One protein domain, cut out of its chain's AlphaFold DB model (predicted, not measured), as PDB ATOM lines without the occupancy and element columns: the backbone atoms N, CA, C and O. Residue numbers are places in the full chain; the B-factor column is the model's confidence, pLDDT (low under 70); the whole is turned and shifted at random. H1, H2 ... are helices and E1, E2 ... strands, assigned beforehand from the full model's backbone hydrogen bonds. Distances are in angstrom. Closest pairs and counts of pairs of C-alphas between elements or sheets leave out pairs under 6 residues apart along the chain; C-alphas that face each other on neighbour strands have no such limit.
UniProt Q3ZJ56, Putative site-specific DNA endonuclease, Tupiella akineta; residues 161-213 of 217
ATOM      1  N   SER A 161      72.573 151.806 106.188       84.00
ATOM      2  CA  SER A 161      72.833 150.675 107.085       84.00
ATOM      3  C   SER A 161      71.585 150.281 107.881       84.00
ATOM      4  O   SER A 161      71.281 149.098 108.000       84.00
ATOM      5  N   GLU A 162      70.831 151.254 108.397       88.94
ATOM      6  CA  GLU A 162      69.559 151.024 109.095       88.94
ATOM      7  C   GLU A 162      68.490 150.428 108.173       88.94
ATOM      8  O   GLU A 162      67.763 149.522 108.582       88.94
ATOM      9  N   LYS A 163      68.420 150.889 106.920       85.25
ATOM     10  CA  LYS A 163      67.539 150.308 105.904       85.25
ATOM     11  C   LYS A 163      67.911 148.854 105.612       85.25
ATOM     12  O   LYS A 163      67.050 147.990 105.683       85.25
ATOM     13  N   HIS A 164      69.189 148.558 105.366       86.25
ATOM     14  CA  HIS A 164      69.641 147.185 105.122       86.25
ATOM     15  C   HIS A 164      69.370 146.256 106.312       86.25
ATOM     16  O   HIS A 164      69.027 145.098 106.100       86.25
ATOM     17  N   LYS A 165      69.493 146.754 107.552       86.00
ATOM     18  CA  LYS A 165      69.109 146.002 108.758       86.00
ATOM     19  C   LYS A 165      67.617 145.682 108.777       86.00
ATOM     20  O   LYS A 165      67.251 144.549 109.054       86.00
ATOM     21  N   ARG A 166      66.774 146.680 108.497       84.50
ATOM     22  CA  ARG A 166      65.310 146.546 108.492       84.50
ATOM     23  C   ARG A 166      64.821 145.589 107.411       84.50
ATOM     24  O   ARG A 166      63.955 144.768 107.678       84.50
ATOM     25  N   ASP A 167      65.400 145.703 106.222       84.69
ATOM     26  CA  ASP A 167      65.007 144.932 105.044       84.69
ATOM     27  C   ASP A 167      65.730 143.567 104.977       84.69
ATOM     28  O   ASP A 167      65.586 142.851 103.990       84.69
ATOM     29  N   GLU A 168      66.541 143.224 105.992       85.44
ATOM     30  CA  GLU A 168      67.398 142.027 106.047       85.44
ATOM     31  C   GLU A 168      68.184 141.798 104.742       85.44
ATOM     32  O   GLU A 168      68.276 140.691 104.215       85.44
ATOM     33  N   PHE A 169      68.758 142.871 104.195       79.00
ATOM     34  CA  PHE A 169      69.449 142.858 102.908       79.00
ATOM     35  C   PHE A 169      70.975 142.953 103.071       79.00
ATOM     36  O   PHE A 169      71.506 143.496 104.046       79.00
ATOM     37  N   GLY A 170      71.722 142.449 102.085       79.38
ATOM     38  CA  GLY A 170      73.184 142.573 102.051       79.38
ATOM     39  C   GLY A 170      73.879 141.767 103.154       79.38
ATOM     40  O   GLY A 170      73.802 140.541 103.152       79.38
ATOM     41  N   MET A 171      74.592 142.440 104.066       71.88
ATOM     42  CA  MET A 171      75.278 141.785 105.194       71.88
ATOM     43  C   MET A 171      74.314 141.288 106.279       71.88
ATOM     44  O   MET A 171      74.647 140.336 106.981       71.88
ATOM     45  N   PHE A 172      73.119 141.882 106.380       80.50
ATOM     46  CA  PHE A 172      72.105 141.528 107.383       80.50
ATOM     47  C   PHE A 172      71.154 140.417 106.916       80.50
ATOM     48  O   PHE A 172      70.263 140.012 107.658       80.50
ATOM     49  N   ASP A 173      71.366 139.894 105.707       86.44
ATOM     50  CA  ASP A 173      70.593 138.789 105.147       86.44
ATOM     51  C   ASP A 173      70.903 137.476 105.882       86.44
ATOM     52  O   ASP A 173      72.006 136.914 105.801       86.44
ATOM     53  N   LYS A 174      69.893 136.960 106.593       84.19
ATOM     54  CA  LYS A 174      69.968 135.700 107.344       84.19
ATOM     55  C   LYS A 174      70.359 134.520 106.458       84.19
ATOM     56  O   LYS A 174      71.162 133.689 106.888       84.19
ATOM     57  N   LYS A 175      69.862 134.450 105.215       85.94
ATOM     58  CA  LYS A 175      70.195 133.353 104.292       85.94
ATOM     59  C   LYS A 175      71.679 133.369 103.954       85.94
ATOM     60  O   LYS A 175      72.313 132.317 103.967       85.94
ATOM     61  N   LYS A 176      72.263 134.552 103.746       84.88
ATOM     62  CA  LYS A 176      73.706 134.689 103.497       84.88
ATOM     63  C   LYS A 176      74.553 134.332 104.712       84.88
ATOM     64  O   LYS A 176      75.628 133.766 104.532       84.88
ATOM     65  N   ARG A 177      74.108 134.629 105.940       86.31
ATOM     66  CA  ARG A 177      74.810 134.197 107.171       86.31
ATOM     67  C   ARG A 177      74.806 132.671 107.299       86.31
ATOM     68  O   ARG A 177      75.860 132.069 107.504       86.31
ATOM     69  N   ILE A 178      73.651 132.035 107.075       86.94
ATOM     70  CA  ILE A 178      73.518 130.567 107.070       86.94
ATOM     71  C   ILE A 178      74.391 129.947 105.972       86.94
ATOM     72  O   ILE A 178      75.130 129.001 106.239       86.94
ATOM     73  N   GLN A 179      74.368 130.506 104.760       89.50
ATOM     74  CA  GLN A 179      75.181 130.031 103.640       89.50
ATOM     75  C   GLN A 179      76.682 130.159 103.927       89.50
ATOM     76  O   GLN A 179      77.430 129.218 103.671       89.50
ATOM     77  N   ARG A 180      77.132 131.284 104.502       90.75
ATOM     78  CA  ARG A 180      78.532 131.482 104.914       90.75
ATOM     79  C   ARG A 180      78.964 130.441 105.943       90.75
ATOM     80  O   ARG A 180      79.998 129.810 105.746       90.75
ATOM     81  N   LYS A 181      78.148 130.197 106.976       92.25
ATOM     82  CA  LYS A 181      78.412 129.143 107.967       92.25
ATOM     83  C   LYS A 181      78.471 127.760 107.312       92.25
ATOM     84  O   LYS A 181      79.426 127.028 107.538       92.25
ATOM     85  N   GLY A 182      77.497 127.419 106.469       91.31
ATOM     86  CA  GLY A 182      77.453 126.136 105.763       91.31
ATOM     87  C   GLY A 182      78.665 125.914 104.856       91.31
ATOM     88  O   GLY A 182      79.253 124.833 104.866       91.31
ATOM     89  N   ASN A 183      79.090 126.949 104.129       92.75
ATOM     90  CA  ASN A 183      80.294 126.910 103.304       92.75
ATOM     91  C   ASN A 183      81.553 126.735 104.154       92.75
ATOM     92  O   ASN A 183      82.379 125.889 103.827       92.75
ATOM     93  N   LEU A 184      81.680 127.483 105.253       94.56
ATOM     94  CA  LEU A 184      82.829 127.380 106.148       94.56
ATOM     95  C   LEU A 184      82.918 125.985 106.786       94.56
ATOM     96  O   LEU A 184      84.002 125.414 106.846       94.56
ATOM     97  N   VAL A 185      81.785 125.403 107.191       94.94
ATOM     98  CA  VAL A 185      81.714 124.036 107.734       94.94
ATOM     99  C   VAL A 185      82.097 122.995 106.680       94.94
ATOM    100  O   VAL A 185      82.903 122.111 106.959       94.94
ATOM    101  N   ARG A 186      81.551 123.099 105.460       95.06
ATOM    102  CA  ARG A 186      81.768 122.111 104.390       95.06
ATOM    103  C   ARG A 186      83.174 122.176 103.800       95.06
ATOM    104  O   ARG A 186      83.754 121.149 103.471       95.06
ATOM    105  N   TRP A 187      83.699 123.382 103.625       95.56
ATOM    106  CA  TRP A 187      84.890 123.620 102.816       95.56
ATOM    107  C   TRP A 187      86.078 124.154 103.610       95.56
ATOM    108  O   TRP A 187      87.193 124.117 103.092       95.56
ATOM    109  N   GLY A 188      85.881 124.622 104.842       93.81
ATOM    110  CA  GLY A 188      86.894 125.401 105.543       93.81
ATOM    111  C   GLY A 188      87.163 126.733 104.842       93.81
ATOM    112  O   GLY A 188      86.346 127.229 104.064       93.81
ATOM    113  N   ILE A 189      88.332 127.309 105.101       95.00
ATOM    114  CA  ILE A 189      88.786 128.557 104.478       95.00
ATOM    115  C   ILE A 189      90.188 128.388 103.898       95.00
ATOM    116  O   ILE A 189      90.997 127.623 104.422       95.00
ATOM    117  N   LEU A 190      90.481 129.074 102.796       93.75
ATOM    118  CA  LEU A 190      91.810 129.098 102.195       93.75
ATOM    119  C   LEU A 190      92.595 130.294 102.750       93.75
ATOM    120  O   LEU A 190      92.205 131.433 102.517       93.75
ATOM    121  N   ILE A 191      93.701 130.039 103.447       91.75
ATOM    122  CA  ILE A 191      94.639 131.069 103.909       91.75
ATOM    123  C   ILE A 191      96.011 130.696 103.358       91.75
ATOM    124  O   ILE A 191      96.480 129.578 103.568       91.75
ATOM    125  N   ASN A 192      96.644 131.599 102.604       91.00
ATOM    126  CA  ASN A 192      97.953 131.360 101.980       91.00
ATOM    127  C   ASN A 192      98.010 130.052 101.166       91.00
ATOM    128  O   ASN A 192      98.932 129.255 101.312       91.00
ATOM    129  N   LYS A 193      96.985 129.798 100.336       91.94
ATOM    130  CA  LYS A 193      96.817 128.567  99.533       91.94
ATOM    131  C   LYS A 193      96.657 127.267 100.339       91.94
ATOM    132  O   LYS A 193      96.449 126.215  99.740       91.94
ATOM    133  N   LYS A 194      96.678 127.317 101.673       93.94
ATOM    134  CA  LYS A 194      96.408 126.172 102.545       93.94
ATOM    135  C   LYS A 194      94.966 126.224 103.035       93.94
ATOM    136  O   LYS A 194      94.491 127.250 103.517       93.94
ATOM    137  N   ARG A 195      94.253 125.106 102.912       94.94
ATOM    138  CA  ARG A 195      92.875 124.992 103.394       94.94
ATOM    139  C   ARG A 195      92.868 124.624 104.875       94.94
ATOM    140  O   ARG A 195      93.391 123.579 105.255       94.94
ATOM    141  N   ILE A 196      92.274 125.483 105.695       96.38
ATOM    142  CA  ILE A 196      92.093 125.269 107.129       96.38
ATOM    143  C   ILE A 196      90.662 124.768 107.358       96.38
ATOM    144  O   ILE A 196      89.714 125.474 107.001       96.38
ATOM    145  N   PRO A 197      90.473 123.550 107.901       96.75
ATOM    146  CA  PRO A 197      89.145 122.997 108.142       96.75
ATOM    147  C   PRO A 197      88.449 123.721 109.300       96.75
ATOM    148  O   PRO A 197      89.107 124.194 110.222       96.75
ATOM    149  N   TYR A 198      87.112 123.729 109.289       96.38
ATOM    150  CA  TYR A 198      86.273 124.402 110.292       96.38
ATOM    151  C   TYR A 198      86.662 124.093 111.743       96.38
ATOM    152  O   TYR A 198      86.787 124.999 112.556       96.38
ATOM    153  N   LYS A 199      86.927 122.815 112.045       96.44
ATOM    154  CA  LYS A 199      87.316 122.335 113.382       96.44
ATOM    155  C   LYS A 199      88.617 122.936 113.933       96.44
ATOM    156  O   LYS A 199      88.858 122.837 115.127       96.44
ATOM    157  N   ASN A 200      89.448 123.521 113.070       97.25
ATOM    158  CA  ASN A 200      90.722 124.135 113.447       97.25
ATOM    159  C   ASN A 200      90.631 125.670 113.515       97.25
ATOM    160  O   ASN A 200      91.655 126.328 113.685       97.25
ATOM    161  N   LEU A 201      89.443 126.251 113.318       95.31
ATOM    162  CA  LEU A 201      89.218 127.689 113.428       95.31
ATOM    163  C   LEU A 201      88.794 128.037 114.857       95.31
ATOM    164  O   LEU A 201      88.054 127.282 115.487       95.31
ATOM    165  N   SER A 202      89.236 129.191 115.357       96.62
ATOM    166  CA  SER A 202      88.739 129.713 116.630       96.62
ATOM    167  C   SER A 202      87.271 130.129 116.507       96.62
ATOM    168  O   SER A 202      86.813 130.523 115.429       96.62
ATOM    169  N   SER A 203      86.538 130.077 117.623       93.94
ATOM    170  CA  SER A 203      85.166 130.594 117.722       93.94
ATOM    171  C   SER A 203      85.079 132.038 117.232       93.94
ATOM    172  O   SER A 203      84.241 132.351 116.390       93.94
ATOM    173  N   ASP A 204      86.022 132.875 117.661       94.62
ATOM    174  CA  ASP A 204      86.055 134.300 117.329       94.62
ATOM    175  C   ASP A 204      86.200 134.520 115.820       94.62
ATOM    176  O   ASP A 204      85.551 135.389 115.234       94.62
ATOM    177  N   PHE A 205      87.016 133.694 115.157       94.81
ATOM    178  CA  PHE A 205      87.169 133.749 113.708       94.81
ATOM    179  C   PHE A 205      85.900 133.295 112.985       94.81
ATOM    180  O   PHE A 205      85.514 133.887 111.978       94.81
ATOM    181  N   ILE A 206      85.249 132.238 113.477       93.94
ATOM    182  CA  ILE A 206      84.001 131.723 112.906       93.94
ATOM    183  C   ILE A 206      82.910 132.795 112.973       93.94
ATOM    184  O   ILE A 206      82.253 133.052 111.961       93.94
ATOM    185  N   ASP A 207      82.750 133.444 114.124       92.50
ATOM    186  CA  ASP A 207      81.755 134.498 114.321       92.50
ATOM    187  C   ASP A 207      82.046 135.703 113.428       92.50
ATOM    188  O   ASP A 207      81.158 136.172 112.706       92.50
ATOM    189  N   TYR A 208      83.310 136.130 113.374       93.31
ATOM    190  CA  TYR A 208      83.746 137.177 112.459       93.31
ATOM    191  C   TYR A 208      83.430 136.823 110.998       93.31
ATOM    192  O   TYR A 208      82.868 137.634 110.263       93.31
ATOM    193  N   TYR A 209      83.749 135.604 110.562       92.12
ATOM    194  CA  TYR A 209      83.545 135.175 109.180       92.12
ATOM    195  C   TYR A 209      82.061 135.120 108.797       92.12
ATOM    196  O   TYR A 209      81.672 135.510 107.690       92.12
ATOM    197  N   ILE A 210      81.205 134.643 109.702       89.81
ATOM    198  CA  ILE A 210      79.757 134.588 109.475       89.81
ATOM    199  C   ILE A 210      79.183 136.000 109.353       89.81
ATOM    200  O   ILE A 210      78.331 136.239 108.492       89.81
ATOM    201  N   GLU A 211      79.659 136.930 110.179       87.56
ATOM    202  CA  GLU A 211      79.158 138.299 110.212       87.56
ATOM    203  C   GLU A 211      79.688 139.132 109.038       87.56
ATOM    204  O   GLU A 211      78.915 139.669 108.238       87.56
ATOM    205  N   TYR A 212      81.004 139.143 108.847       86.94
ATOM    206  CA  TYR A 212      81.700 140.070 107.953       86.94
ATOM    207  C   TYR A 212      82.216 139.425 106.659       86.94
ATOM    208  O   TYR A 212      82.474 140.129 105.687       86.94
ATOM    209  N   GLY A 213      82.275 138.092 106.585       87.50
ATOM    210  CA  GLY A 213      82.771 137.358 105.416       87.50
ATOM    211  C   GLY A 213      84.266 137.037 105.498       87.50
ATOM    212  O   GLY A 213      84.862 137.078 106.570       87.50
TER     213      GLY A 213
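AT A GLANCE: This is residues 161 to 213 of the 217 residues of the protein "Putative site-specific DNA endonuclease" of Tupiella akineta (UniProt Q3ZJ56). A small two-stranded hairpin, E1 and E2, stands at one end of the longest helix, H2, and a short helix, H1, lies beyond the other end of H2 without touching any helix. From the hairpin the chain folds back, and the last helix, H3, packs on residues 177 to 181 of H2 at a steep angle. The printed part has 53 residues, with three named helices and two named strands in the order H1, H2, E1, E2, H3; the sheet has the order E1 - E2, antiparallel, and the class is mostly helix. The whole is loose, with a radius of gyration of the C-alphas of 12.6 A, and elongated, spanning 37 by 19 by 17 A.

HOW THE PARTS SIT: The sheet is the hairpin of E1, residues 189 to 191, and E2, residues 194 to 196, antiparallel neighbours whose directions stand at 138 degrees. The C-alphas of Leu 190 and Arg 195 face each other at 4.4 A. Across the pair, N 189 and O 196 are 3.0 A apart and N 196 and O 189 are 2.8 A apart, both within hydrogen-bond range. A tight link joins E1 to H2, residues 174 to 187. H2 and E2 are only just apart, their closest C-alphas being 8.1 A from each other. H3, residues 203 to 212, touches H2 with 7 pairs of C-alphas within 8 A; H2 touches H3 with residues 177 to 181 alone. The closest C-alphas of the two are those of Arg 177 and Ile 210, 5.5 A apart. H2 and H3 run opposite ways at a steep tilt of 48 degrees. E1 and H3 are apart. H1, residues 161 to 166, is apart from H2, H3, E1 and E2. In H1, H2 and H3 every O i to N i+4 pair is within hydrogen-bond range.

IN THESE COORDINATES: E1 and E2 have three residues each and measure 6.4 A each from first to last C-alpha. H2 measures 19.7 A, from C-alpha 174 at (69.968, 135.700, 107.344) to C-alpha 187 at (84.890, 123.620, 102.816). H3 measures 14.0 A and ends with C-alpha 212 at (81.700, 140.070, 107.953). H1 measures 8.7 A and begins with C-alpha 161 at (72.833, 150.675, 107.085).

THE WHOLE: The two C-alphas farthest apart are those of Lys 163 and Lys 194, at 37.8 A. The printed part has no cut and no long link; H1 to H2 and E2 to H3 are short links, and E1 to E2 is a tight one. The mean pLDDT of the printed part is 90.1, and no printed residue is under 70.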